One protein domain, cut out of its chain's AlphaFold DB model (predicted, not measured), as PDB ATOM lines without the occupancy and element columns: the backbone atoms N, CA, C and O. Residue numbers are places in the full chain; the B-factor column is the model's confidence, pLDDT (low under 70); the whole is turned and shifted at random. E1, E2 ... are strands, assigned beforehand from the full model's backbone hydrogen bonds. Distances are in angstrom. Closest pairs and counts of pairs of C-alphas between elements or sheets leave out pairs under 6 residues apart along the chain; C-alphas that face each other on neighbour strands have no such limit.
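What this domain is: This is residues 2 to 76 of the 112 residues of an uncharacterized protein of Bacteroidetes bacterium (UniProt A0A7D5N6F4). Little regular structure is present: the model is a body of winding loops with one small two-stranded hairpin, E1 and E2, towards one end of its longest axis. Residues 2 to 30 loop about the other end, and residues 49 to 76 wind away from the hairpin and back, both without a named element. The printed part has 75 residues, no named helix and two named strands, E1 then E2, antiparallel; the class is all strand, with 7 residues in named elements. It is compact, with a radius of gyration of the C-alphas of 12.3 A and spans of 32 by 26 by 22 A.

How they stand to each other: E1, residues 31 to 33, and E2, residues 45 to 48, form an antiparallel hairpin at 152 degrees. C-alphas 31 and 48 face each other at 4.5 A. N 45 and O 33, 2.7 A apart, are within hydrogen-bond range.

Where its parts are: E1 begins at C-alpha 31 (23.984, -23.130, -38.194) and measures 5.7 A. E2 measures 8.6 A, ending at C-alpha 48 (25.449, -26.132, -41.207).

The domain as a whole: The C-alphas farthest apart, Ser 21 and Asn 43, are 32.2 A apart. The printed part has no cut. The E1 to E2 link is long, 11 residues. Residues 9 to 20 have pLDDT under 70.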
ATOM      1  N   ILE A   2      23.846 -19.384 -57.087       72.56
ATOM      2  CA  ILE A   2      22.942 -18.277 -57.487       72.56
ATOM      3  C   ILE A   2      21.689 -18.245 -56.584       72.56
ATOM      4  O   ILE A   2      20.921 -17.289 -56.632       72.56
ATOM      5  N   ASN A   3      21.485 -19.267 -55.745       84.06
ATOM      6  CA  ASN A   3      20.381 -19.338 -54.797       84.06
ATOM      7  C   ASN A   3      20.826 -19.117 -53.349       84.06
ATOM      8  O   ASN A   3      21.996 -19.287 -53.003       84.06
ATOM      9  N   ASN A   4      19.872 -18.724 -52.507       84.44
ATOM     10  CA  ASN A   4      20.105 -18.340 -51.120       84.44
ATOM     11  C   ASN A   4      19.072 -18.957 -50.160       84.44
ATOM     12  O   ASN A   4      17.984 -19.365 -50.562       84.44
ATOM     13  N   ILE A   5      19.396 -18.943 -48.868       87.88
ATOM     14  CA  ILE A   5      18.501 -19.328 -47.771       87.88
ATOM     15  C   ILE A   5      18.284 -18.131 -46.844       87.88
ATOM     16  O   ILE A   5      19.208 -17.356 -46.592       87.88
ATOM     17  N   SER A   6      17.057 -17.945 -46.363       84.75
ATOM     18  CA  SER A   6      16.705 -16.881 -45.422       84.75
ATOM     19  C   SER A   6      15.677 -17.366 -44.410       84.75
ATOM     20  O   SER A   6      14.699 -18.024 -44.763       84.75
ATOM     21  N   THR A   7      15.858 -16.955 -43.155       85.81
ATOM     22  CA  THR A   7      14.856 -17.132 -42.097       85.81
ATOM     23  C   THR A   7      13.698 -16.142 -42.220       85.81
ATOM     24  O   THR A   7      12.681 -16.310 -41.552       85.81
ATOM     25  N   GLN A   8      13.838 -15.094 -43.037       80.38
ATOM     26  CA  GLN A   8      12.800 -14.084 -43.236       80.38
ATOM     27  C   GLN A   8      11.821 -14.497 -44.340       80.38
ATOM     28  O   GLN A   8      12.214 -15.089 -45.346       80.38
ATOM     29  N   ALA A   9      10.551 -14.132 -44.154       68.69
ATOM     30  CA  ALA A   9       9.457 -14.529 -45.036       68.69
ATOM     31  C   ALA A   9       9.255 -13.624 -46.263       68.69
ATOM     32  O   ALA A   9       8.680 -14.073 -47.250       68.69
ATOM     33  N   THR A  10       9.674 -12.354 -46.213       58.62
ATOM     34  CA  THR A  10       9.203 -11.342 -47.183       58.62
ATOM     35  C   THR A  10      10.229 -10.290 -47.608       58.62
ATOM     36  O   THR A  10       9.907  -9.461 -48.457       58.62
ATOM     37  N   ILE A  11      11.459 -10.302 -47.081       55.22
ATOM     38  CA  ILE A  11      12.465  -9.280 -47.406       55.22
ATOM     39  C   ILE A  11      13.762  -9.954 -47.853       55.22
ATOM     40  O   ILE A  11      14.439 -10.630 -47.079       55.22
ATOM     41  N   PHE A  12      14.123  -9.751 -49.118       54.03
ATOM     42  CA  PHE A  12      15.506  -9.895 -49.542       54.03
ATOM     43  C   PHE A  12      16.300  -8.703 -49.010       54.03
ATOM     44  O   PHE A  12      15.857  -7.562 -49.142       54.03
ATOM     45  N   HIS A  13      17.499  -8.945 -48.474       55.59
ATOM     46  CA  HIS A  13      18.514  -7.893 -48.407       55.59
ATOM     47  C   HIS A  13      18.580  -7.233 -49.792       55.59
ATOM     48  O   HIS A  13      18.597  -7.942 -50.795       55.59
ATOM     49  N   THR A  14      18.508  -5.903 -49.836       51.00
ATOM     50  CA  THR A  14      18.180  -5.047 -50.992       51.00
ATOM     51  C   THR A  14      19.215  -5.077 -52.129       51.00
ATOM     52  O   THR A  14      19.750  -4.045 -52.527       51.00
ATOM     53  N   GLY A  15      19.522  -6.257 -52.655       54.41
ATOM     54  CA  GLY A  15      20.332  -6.468 -53.841       54.41
ATOM     55  C   GLY A  15      19.472  -7.080 -54.937       54.41
ATOM     56  O   GLY A  15      18.718  -8.020 -54.694       54.41
ATOM     57  N   SER A  16      19.611  -6.583 -56.162       54.06
ATOM     58  CA  SER A  16      18.914  -7.053 -57.369       54.06
ATOM     59  C   SER A  16      19.301  -8.484 -57.808       54.06
ATOM     60  O   SER A  16      19.218  -8.800 -58.992       54.06
ATOM     61  N   GLY A  17      19.782  -9.332 -56.889       49.78
ATOM     62  CA  GLY A  17      20.545 -10.553 -57.174       49.78
ATOM     63  C   GLY A  17      19.922 -11.876 -56.723       49.78
ATOM     64  O   GLY A  17      20.385 -12.916 -57.174       49.78
ATOM     65  N   ASN A  18      18.855 -11.878 -55.916       54.72
ATOM     66  CA  ASN A  18      18.145 -13.121 -55.564       54.72
ATOM     67  C   ASN A  18      17.023 -13.471 -56.557       54.72
ATOM     68  O   ASN A  18      15.948 -13.932 -56.181       54.72
ATOM     69  N   SER A  19      17.265 -13.245 -57.845       58.53
ATOM     70  CA  SER A  19      16.382 -13.680 -58.934       58.53
ATOM     71  C   SER A  19      16.637 -15.130 -59.372       58.53
ATOM     72  O   SER A  19      15.979 -15.618 -60.290       58.53
ATOM     73  N   GLY A  20      17.585 -15.828 -58.731       67.12
ATOM     74  CA  GLY A  20      17.844 -17.248 -58.953       67.12
ATOM     75  C   GLY A  20      16.667 -18.148 -58.561       67.12
ATOM     76  O   GLY A  20      15.922 -17.854 -57.629       67.12
ATOM     77  N   SER A  21      16.510 -19.272 -59.265       77.88
ATOM     78  CA  SER A  21      15.612 -20.362 -58.854       77.88
ATOM     79  C   SER A  21      16.206 -21.134 -57.669       77.88
ATOM     80  O   SER A  21      17.427 -21.174 -57.529       77.88
ATOM     81  N   GLY A  22      15.362 -21.772 -56.850       83.88
ATOM     82  CA  GLY A  22      15.804 -22.653 -55.757       83.88
ATOM     83  C   GLY A  22      16.131 -21.949 -54.436       83.88
ATOM     84  O   GLY A  22      16.828 -22.514 -53.597       83.88
ATOM     85  N   ASN A  23      15.664 -20.714 -54.240       86.44
ATOM     86  CA  ASN A  23      15.814 -20.013 -52.964       86.44
ATOM     87  C   ASN A  23      14.910 -20.620 -51.885       86.44
ATOM     88  O   ASN A  23      13.757 -20.970 -52.150       86.44
ATOM     89  N   LEU A  24      15.418 -20.677 -50.657       87.81
ATOM     90  CA  LEU A  24      14.701 -21.176 -49.489       87.81
ATOM     91  C   LEU A  24      14.309 -20.004 -48.578       87.81
ATOM     92  O   LEU A  24      15.169 -19.275 -48.081       87.81
ATOM     93  N   TYR A  25      13.007 -19.825 -48.359       86.38
ATOM     94  CA  TYR A  25      12.429 -18.713 -47.595       86.38
ATOM     95  C   TYR A  25      11.761 -19.204 -46.323       86.38
ATOM     96  O   TYR A  25      11.197 -20.296 -46.316       86.38
ATOM     97  N   SER A  26      11.746 -18.367 -45.283       87.50
ATOM     98  CA  SER A  26      11.222 -18.755 -43.964       87.50
ATOM     99  C   SER A  26      11.850 -20.058 -43.450       87.50
ATOM    100  O   SER A  26      11.209 -20.831 -42.741       87.50
ATOM    101  N   THR A  27      13.109 -20.307 -43.819       90.81
ATOM    102  CA  THR A  27      13.799 -21.572 -43.575       90.81
ATOM    103  C   THR A  27      14.999 -21.327 -42.676       90.81
ATOM    104  O   THR A  27      15.853 -20.492 -42.972       90.81
ATOM    105  N   ASN A  28      15.082 -22.071 -41.571       91.88
ATOM    106  CA  ASN A  28      16.242 -22.027 -40.689       91.88
ATOM    107  C   ASN A  28      17.406 -22.833 -41.300       91.88
ATOM    108  O   ASN A  28      17.251 -24.041 -41.474       91.88
ATOM    109  N   PRO A  29      18.566 -22.213 -41.592       92.69
ATOM    110  CA  PRO A  29      19.741 -22.925 -42.096       92.69
ATOM    111  C   PRO A  29      20.404 -23.839 -41.055       92.69
ATOM    112  O   PRO A  29      21.302 -24.593 -41.413       92.69
ATOM    113  N   ASN A  30      19.979 -23.801 -39.788       95.31
ATOM    114  CA  ASN A  30      20.487 -24.653 -38.712       95.31
ATOM    115  C   ASN A  30      22.023 -24.577 -38.575       95.31
ATOM    116  O   ASN A  30      22.723 -25.584 -38.686       95.31
ATOM    117  N   PHE A  31      22.551 -23.358 -38.414       94.62
ATOM    118  CA  PHE A  31      23.984 -23.130 -38.194       94.62
ATOM    119  C   PHE A  31      24.433 -23.618 -36.813       94.62
ATOM    120  O   PHE A  31      23.649 -23.615 -35.866       94.62
ATOM    121  N   VAL A  32      25.715 -23.972 -36.683       95.69
ATOM    122  CA  VAL A  32      26.299 -24.458 -35.423       95.69
ATOM    123  C   VAL A  32      26.182 -23.433 -34.295       95.69
ATOM    124  O   VAL A  32      25.758 -23.796 -33.199       95.69
ATOM    125  N   ASN A  33      26.575 -22.175 -34.526       94.81
ATOM    126  CA  ASN A  33      26.495 -21.130 -33.503       94.81
ATOM    127  C   ASN A  33      26.507 -19.725 -34.112       94.81
ATOM    128  O   ASN A  33      27.441 -19.361 -34.813       94.81
ATOM    129  N   TYR A  34      25.531 -18.885 -33.789       93.12
ATOM    130  CA  TYR A  34      25.583 -17.456 -34.102       93.12
ATOM    131  C   TYR A  34      24.588 -16.692 -33.232       93.12
ATOM    132  O   TYR A  34      23.627 -17.265 -32.718       93.12
ATOM    133  N   THR A  35      24.787 -15.382 -33.109       92.06
ATOM    134  CA  THR A  35      23.819 -14.506 -32.446       92.06
ATOM    135  C   THR A  35      22.957 -13.802 -33.491       92.06
ATOM    136  O   THR A  35      23.460 -13.107 -34.374       92.06
ATOM    137  N   LEU A  36      21.639 -13.996 -33.423       86.31
ATOM    138  CA  LEU A  36      20.702 -13.336 -34.331       86.31
ATOM    139  C   LEU A  36      20.663 -11.824 -34.063       86.31
ATOM    140  O   LEU A  36      20.576 -11.392 -32.917       86.31
ATOM    141  N   GLY A  37      20.669 -11.021 -35.130       84.69
ATOM    142  CA  GLY A  37      20.548  -9.561 -35.040       84.69
ATOM    143  C   GLY A  37      21.847  -8.830 -34.693       84.69
ATOM    144  O   GLY A  37      21.824  -7.613 -34.529       84.69
ATOM    145  N   THR A  38      22.976  -9.536 -34.611       88.88
ATOM    146  CA  THR A  38      24.295  -8.926 -34.422       88.88
ATOM    147  C   THR A  38      25.130  -9.028 -35.693       88.88
ATOM    148  O   THR A  38      24.911  -9.896 -36.541       88.88
ATOM    149  N   PHE A  39      26.133  -8.158 -35.812       89.25
ATOM    150  CA  PHE A  39      27.192  -8.350 -36.799       89.25
ATOM    151  C   PHE A  39      27.995  -9.626 -36.510       89.25
ATOM    152  O   PHE A  39      27.820 -10.280 -35.476       89.25
ATOM    153  N   TYR A  40      28.874  -9.969 -37.452       88.38
ATOM    154  CA  TYR A  40      29.858 -11.031 -37.288       88.38
ATOM    155  C   TYR A  40      30.617 -10.892 -35.955       88.38
ATOM    156  O   TYR A  40      31.001  -9.788 -35.560       88.38
ATOM    157  N   ALA A  41      30.870 -12.025 -35.301       91.19
ATOM    158  CA  ALA A  41      31.722 -12.127 -34.127       91.19
ATOM    159  C   ALA A  41      32.629 -13.360 -34.244       91.19
ATOM    160  O   ALA A  41      32.226 -14.377 -34.804       91.19
ATOM    161  N   ASN A  42      33.833 -13.291 -33.665       87.19
ATOM    162  CA  ASN A  42      34.849 -14.354 -33.763       87.19
ATOM    163  C   ASN A  42      34.421 -15.706 -33.167       87.19
ATOM    164  O   ASN A  42      35.081 -16.712 -33.394       87.19
ATOM    165  N   ASN A  43      33.355 -15.735 -32.365       90.56
ATOM    166  CA  ASN A  43      32.803 -16.958 -31.785       90.56
ATOM    167  C   ASN A  43      31.633 -17.539 -32.597       90.56
ATOM    168  O   ASN A  43      31.058 -18.551 -32.190       90.56
ATOM    169  N   HIS A  44      31.238 -16.897 -33.696       94.00
ATOM    170  CA  HIS A  44      30.247 -17.454 -34.603       94.00
ATOM    171  C   HIS A  44      30.849 -18.623 -35.390       94.00
ATOM    172  O   HIS A  44      32.046 -18.669 -35.650       94.00
ATOM    173  N   ASN A  45      29.993 -19.572 -35.745       93.62
ATOM    174  CA  ASN A  45      30.278 -20.731 -36.566       93.62
ATOM    175  C   ASN A  45      29.083 -20.950 -37.502       93.62
ATOM    176  O   ASN A  45      28.000 -21.368 -37.077       93.62
ATOM    177  N   TYR A  46      29.300 -20.645 -38.777       93.44
ATOM    178  CA  TYR A  46      28.279 -20.684 -39.822       93.44
ATOM    179  C   TYR A  46      28.266 -22.008 -40.589       93.44
ATOM    180  O   TYR A  46      27.615 -22.104 -41.630       93.44
ATOM    181  N   ASN A  47      28.976 -23.032 -40.104       93.50
ATOM    182  CA  ASN A  47      28.799 -24.385 -40.612       93.50
ATOM    183  C   ASN A  47      27.355 -24.830 -40.369       93.50
ATOM    184  O   ASN A  47      26.752 -24.506 -39.340       93.50
ATOM    185  N   VAL A  48      26.796 -25.571 -41.319       94.38
ATOM    186  CA  VAL A  48      25.449 -26.132 -41.207       94.38
ATOM    187  C   VAL A  48      25.492 -27.442 -40.423       94.38
ATOM    188  O   VAL A  48      26.424 -28.235 -40.549       94.38
ATOM    189  N   GLN A  49      24.495 -27.672 -39.574       96.31
ATOM    190  CA  GLN A  49      24.377 -28.905 -38.800       96.31
ATOM    191  C   GLN A  49      23.666 -30.006 -39.597       96.31
ATOM    192  O   GLN A  49      22.943 -29.738 -40.559       96.31
ATOM    193  N   SER A  50      23.820 -31.260 -39.159       96.31
ATOM    194  CA  SER A  50      23.081 -32.392 -39.729       96.31
ATOM    195  C   SER A  50      21.570 -32.127 -39.738       96.31
ATOM    196  O   SER A  50      21.019 -31.573 -38.787       96.31
ATOM    197  N   GLY A  51      20.909 -32.495 -40.838       95.62
ATOM    198  CA  GLY A  51      19.489 -32.213 -41.062       95.62
ATOM    199  C   GLY A  51      19.186 -30.772 -41.483       95.62
ATOM    200  O   GLY A  51      18.016 -30.430 -41.645       95.62
ATOM    201  N   SER A  52      20.205 -29.926 -41.673       97.06
ATOM    202  CA  SER A  52      20.005 -28.591 -42.224       97.06
ATOM    203  C   SER A  52      19.376 -28.663 -43.625       97.06
ATOM    204  O   SER A  52      19.864 -29.405 -44.480       97.06
ATOM    205  N   PRO A  53      18.347 -27.844 -43.906       95.31
ATOM    206  CA  PRO A  53      17.754 -27.731 -45.237       95.31
ATOM    207  C   PRO A  53      18.686 -27.059 -46.255       95.31
ATOM    208  O   PRO A  53      18.357 -27.012 -47.435       95.31
ATOM    209  N   ALA A  54      19.821 -26.513 -45.814       94.12
ATOM    210  CA  ALA A  54      20.833 -25.964 -46.703       94.12
ATOM    211  C   ALA A  54      21.722 -27.046 -47.333       94.12
ATOM    212  O   ALA A  54      22.363 -26.751 -48.340       94.12
ATOM    213  N   ILE A  55      21.766 -28.263 -46.771       95.62
ATOM    214  CA  ILE A  55      22.658 -29.333 -47.236       95.62
ATOM    215  C   ILE A  55      22.268 -29.773 -48.650       95.62
ATOM    216  O   ILE A  55      21.133 -30.190 -48.880       95.62
ATOM    217  N   GLY A  56      23.206 -29.680 -49.596       93.31
ATOM    218  CA  GLY A  56      23.009 -30.036 -51.006       93.31
ATOM    219  C   GLY A  56      21.954 -29.205 -51.751       93.31
ATOM    220  O   GLY A  56      21.552 -29.573 -52.854       93.31
ATOM    221  N   ALA A  57      21.462 -28.115 -51.153       92.69
ATOM    222  CA  ALA A  57      20.359 -27.327 -51.697       92.69
ATOM    223  C   ALA A  57      20.811 -26.234 -52.678       92.69
ATOM    224  O   ALA A  57      19.971 -25.563 -53.282       92.69
ATOM    225  N   ALA A  58      22.117 -26.008 -52.841       90.31
ATOM    226  CA  ALA A  58      22.618 -25.039 -53.805       90.31
ATOM    227  C   ALA A  58      22.423 -25.536 -55.246       90.31
ATOM    228  O   ALA A  58      22.462 -26.732 -55.530       90.31
ATOM    229  N   ASN A  59      22.277 -24.609 -56.195       87.75
ATOM    230  CA  ASN A  59      22.092 -24.939 -57.618       87.75
ATOM    231  C   ASN A  59      23.294 -25.668 -58.258       87.75
ATOM    232  O   ASN A  59      23.172 -26.198 -59.358       87.75
ATOM    233  N   ASP A  60      24.452 -25.673 -57.595       87.25
ATOM    234  CA  ASP A  60      25.650 -26.433 -57.974       87.25
ATOM    235  C   ASP A  60      25.783 -27.768 -57.207       87.25
ATOM    236  O   ASP A  60      26.805 -28.442 -57.312       87.25
ATOM    237  N   GLY A  61      24.746 -28.174 -56.464       88.19
ATOM    238  CA  GLY A  61      24.694 -29.422 -55.696       88.19
ATOM    239  C   GLY A  61      25.441 -29.379 -54.361       88.19
ATOM    240  O   GLY A  61      25.508 -30.395 -53.673       88.19
ATOM    241  N   THR A  62      26.009 -28.227 -53.996       92.81
ATOM    242  CA  THR A  62      26.670 -28.010 -52.704       92.81
ATOM    243  C   THR A  62      25.696 -27.464 -51.654       92.81
ATOM    244  O   THR A  62      24.493 -27.340 -51.902       92.81
ATOM    245  N   ASP A  63      26.195 -27.140 -50.466       93.31
ATOM    246  CA  ASP A  63      25.380 -26.531 -49.418       93.31
ATOM    247  C   ASP A  63      25.127 -25.042 -49.702       93.31
ATOM    248  O   ASP A  63      25.995 -24.345 -50.226       93.31
ATOM    249  N   ILE A  64      23.963 -24.507 -49.320       91.06
ATOM    250  CA  ILE A  64      23.731 -23.055 -49.362       91.06
ATOM    251  C   ILE A  64      24.371 -22.402 -48.132       91.06
ATOM    252  O   ILE A  64      23.903 -22.578 -47.010       91.06
ATOM    253  N   GLY A  65      25.385 -21.563 -48.335       88.75
ATOM    254  CA  GLY A  65      25.977 -20.775 -47.252       88.75
ATOM    255  C   GLY A  65      27.430 -20.405 -47.507       88.75
ATOM    256  O   GLY A  65      28.004 -20.759 -48.528       88.75
ATOM    257  N   ILE A  66      28.041 -19.691 -46.561       89.06
ATOM    258  CA  ILE A  66      29.424 -19.209 -46.704       89.06
ATOM    259  C   ILE A  66      30.469 -20.339 -46.699       89.06
ATOM    260  O   ILE A  66      31.521 -20.194 -47.309       89.06
ATOM    261  N   HIS A  67      30.147 -21.468 -46.056       90.69
ATOM    262  CA  HIS A  67      30.930 -22.714 -46.078       90.69
ATOM    263  C   HIS A  67      30.507 -23.683 -47.189       90.69
ATOM    264  O   HIS A  67      31.072 -24.762 -47.322       90.69
ATOM    265  N   GLY A  68      29.491 -23.310 -47.965       89.88
ATOM    266  CA  GLY A  68      29.042 -24.058 -49.128       89.88
ATOM    267  C   GLY A  68      29.906 -23.802 -50.363       89.88
ATOM    268  O   GLY A  68      30.826 -22.980 -50.364       89.88
ATOM    269  N   GLY A  69      29.572 -24.466 -51.467       86.69
ATOM    270  CA  GLY A  69      30.310 -24.326 -52.719       86.69
ATOM    271  C   GLY A  69      31.722 -24.913 -52.675       86.69
ATOM    272  O   GLY A  69      32.044 -25.817 -51.909       86.69
ATOM    273  N   TYR A  70      32.573 -24.387 -53.555       83.81
ATOM    274  CA  TYR A  70      33.976 -24.801 -53.690       83.81
ATOM    275  C   TYR A  70      34.960 -23.778 -53.112       83.81
ATOM    276  O   TYR A  70      36.167 -24.027 -53.071       83.81
ATOM    277  N   SER A  71      34.471 -22.605 -52.704       80.56
ATOM    278  CA  SER A  71      35.293 -21.596 -52.047       80.56
ATOM    279  C   SER A  71      35.587 -22.031 -50.621       80.56
ATOM    280  O   SER A  71      34.673 -22.345 -49.868       80.56
ATOM    281  N   LYS A  72      36.862 -22.001 -50.236       85.19
ATOM    282  CA  LYS A  72      37.239 -22.218 -48.844       85.19
ATOM    283  C   LYS A  72      37.046 -20.924 -48.055       85.19
ATOM    284  O   LYS A  72      37.614 -19.896 -48.422       85.19
ATOM    285  N   PHE A  73      36.280 -20.995 -46.974       88.69
ATOM    286  CA  PHE A  73      36.078 -19.917 -46.011       88.69
ATOM    287  C   PHE A  73      36.356 -20.444 -44.602       88.69
ATOM    288  O   PHE A  73      36.103 -21.607 -44.312       88.69
ATOM    289  N   HIS A  74      36.879 -19.583 -43.736       90.00
ATOM    290  CA  HIS A  74      36.972 -19.836 -42.303       90.00
ATOM    291  C   HIS A  74      36.638 -18.545 -41.570       90.00
ATOM    292  O   HIS A  74      36.973 -17.449 -42.031       90.00
ATOM    293  N   GLU A  75      35.999 -18.660 -40.412       90.88
ATOM    294  CA  GLU A  75      35.492 -17.513 -39.675       90.88
ATOM    295  C   GLU A  75      36.593 -16.544 -39.263       90.88
ATOM    296  O   GLU A  75      36.329 -15.351 -39.220       90.88
ATOM    297  N   SER A  76      37.832 -16.993 -39.048       88.88
ATOM    298  CA  SER A  76      38.962 -16.093 -38.748       88.88
ATOM    299  C   SER A  76      39.314 -15.111 -39.876       88.88
ATOM    300  O   SER A  76      40.109 -14.199 -39.655       88.88
TER     301      SER A  76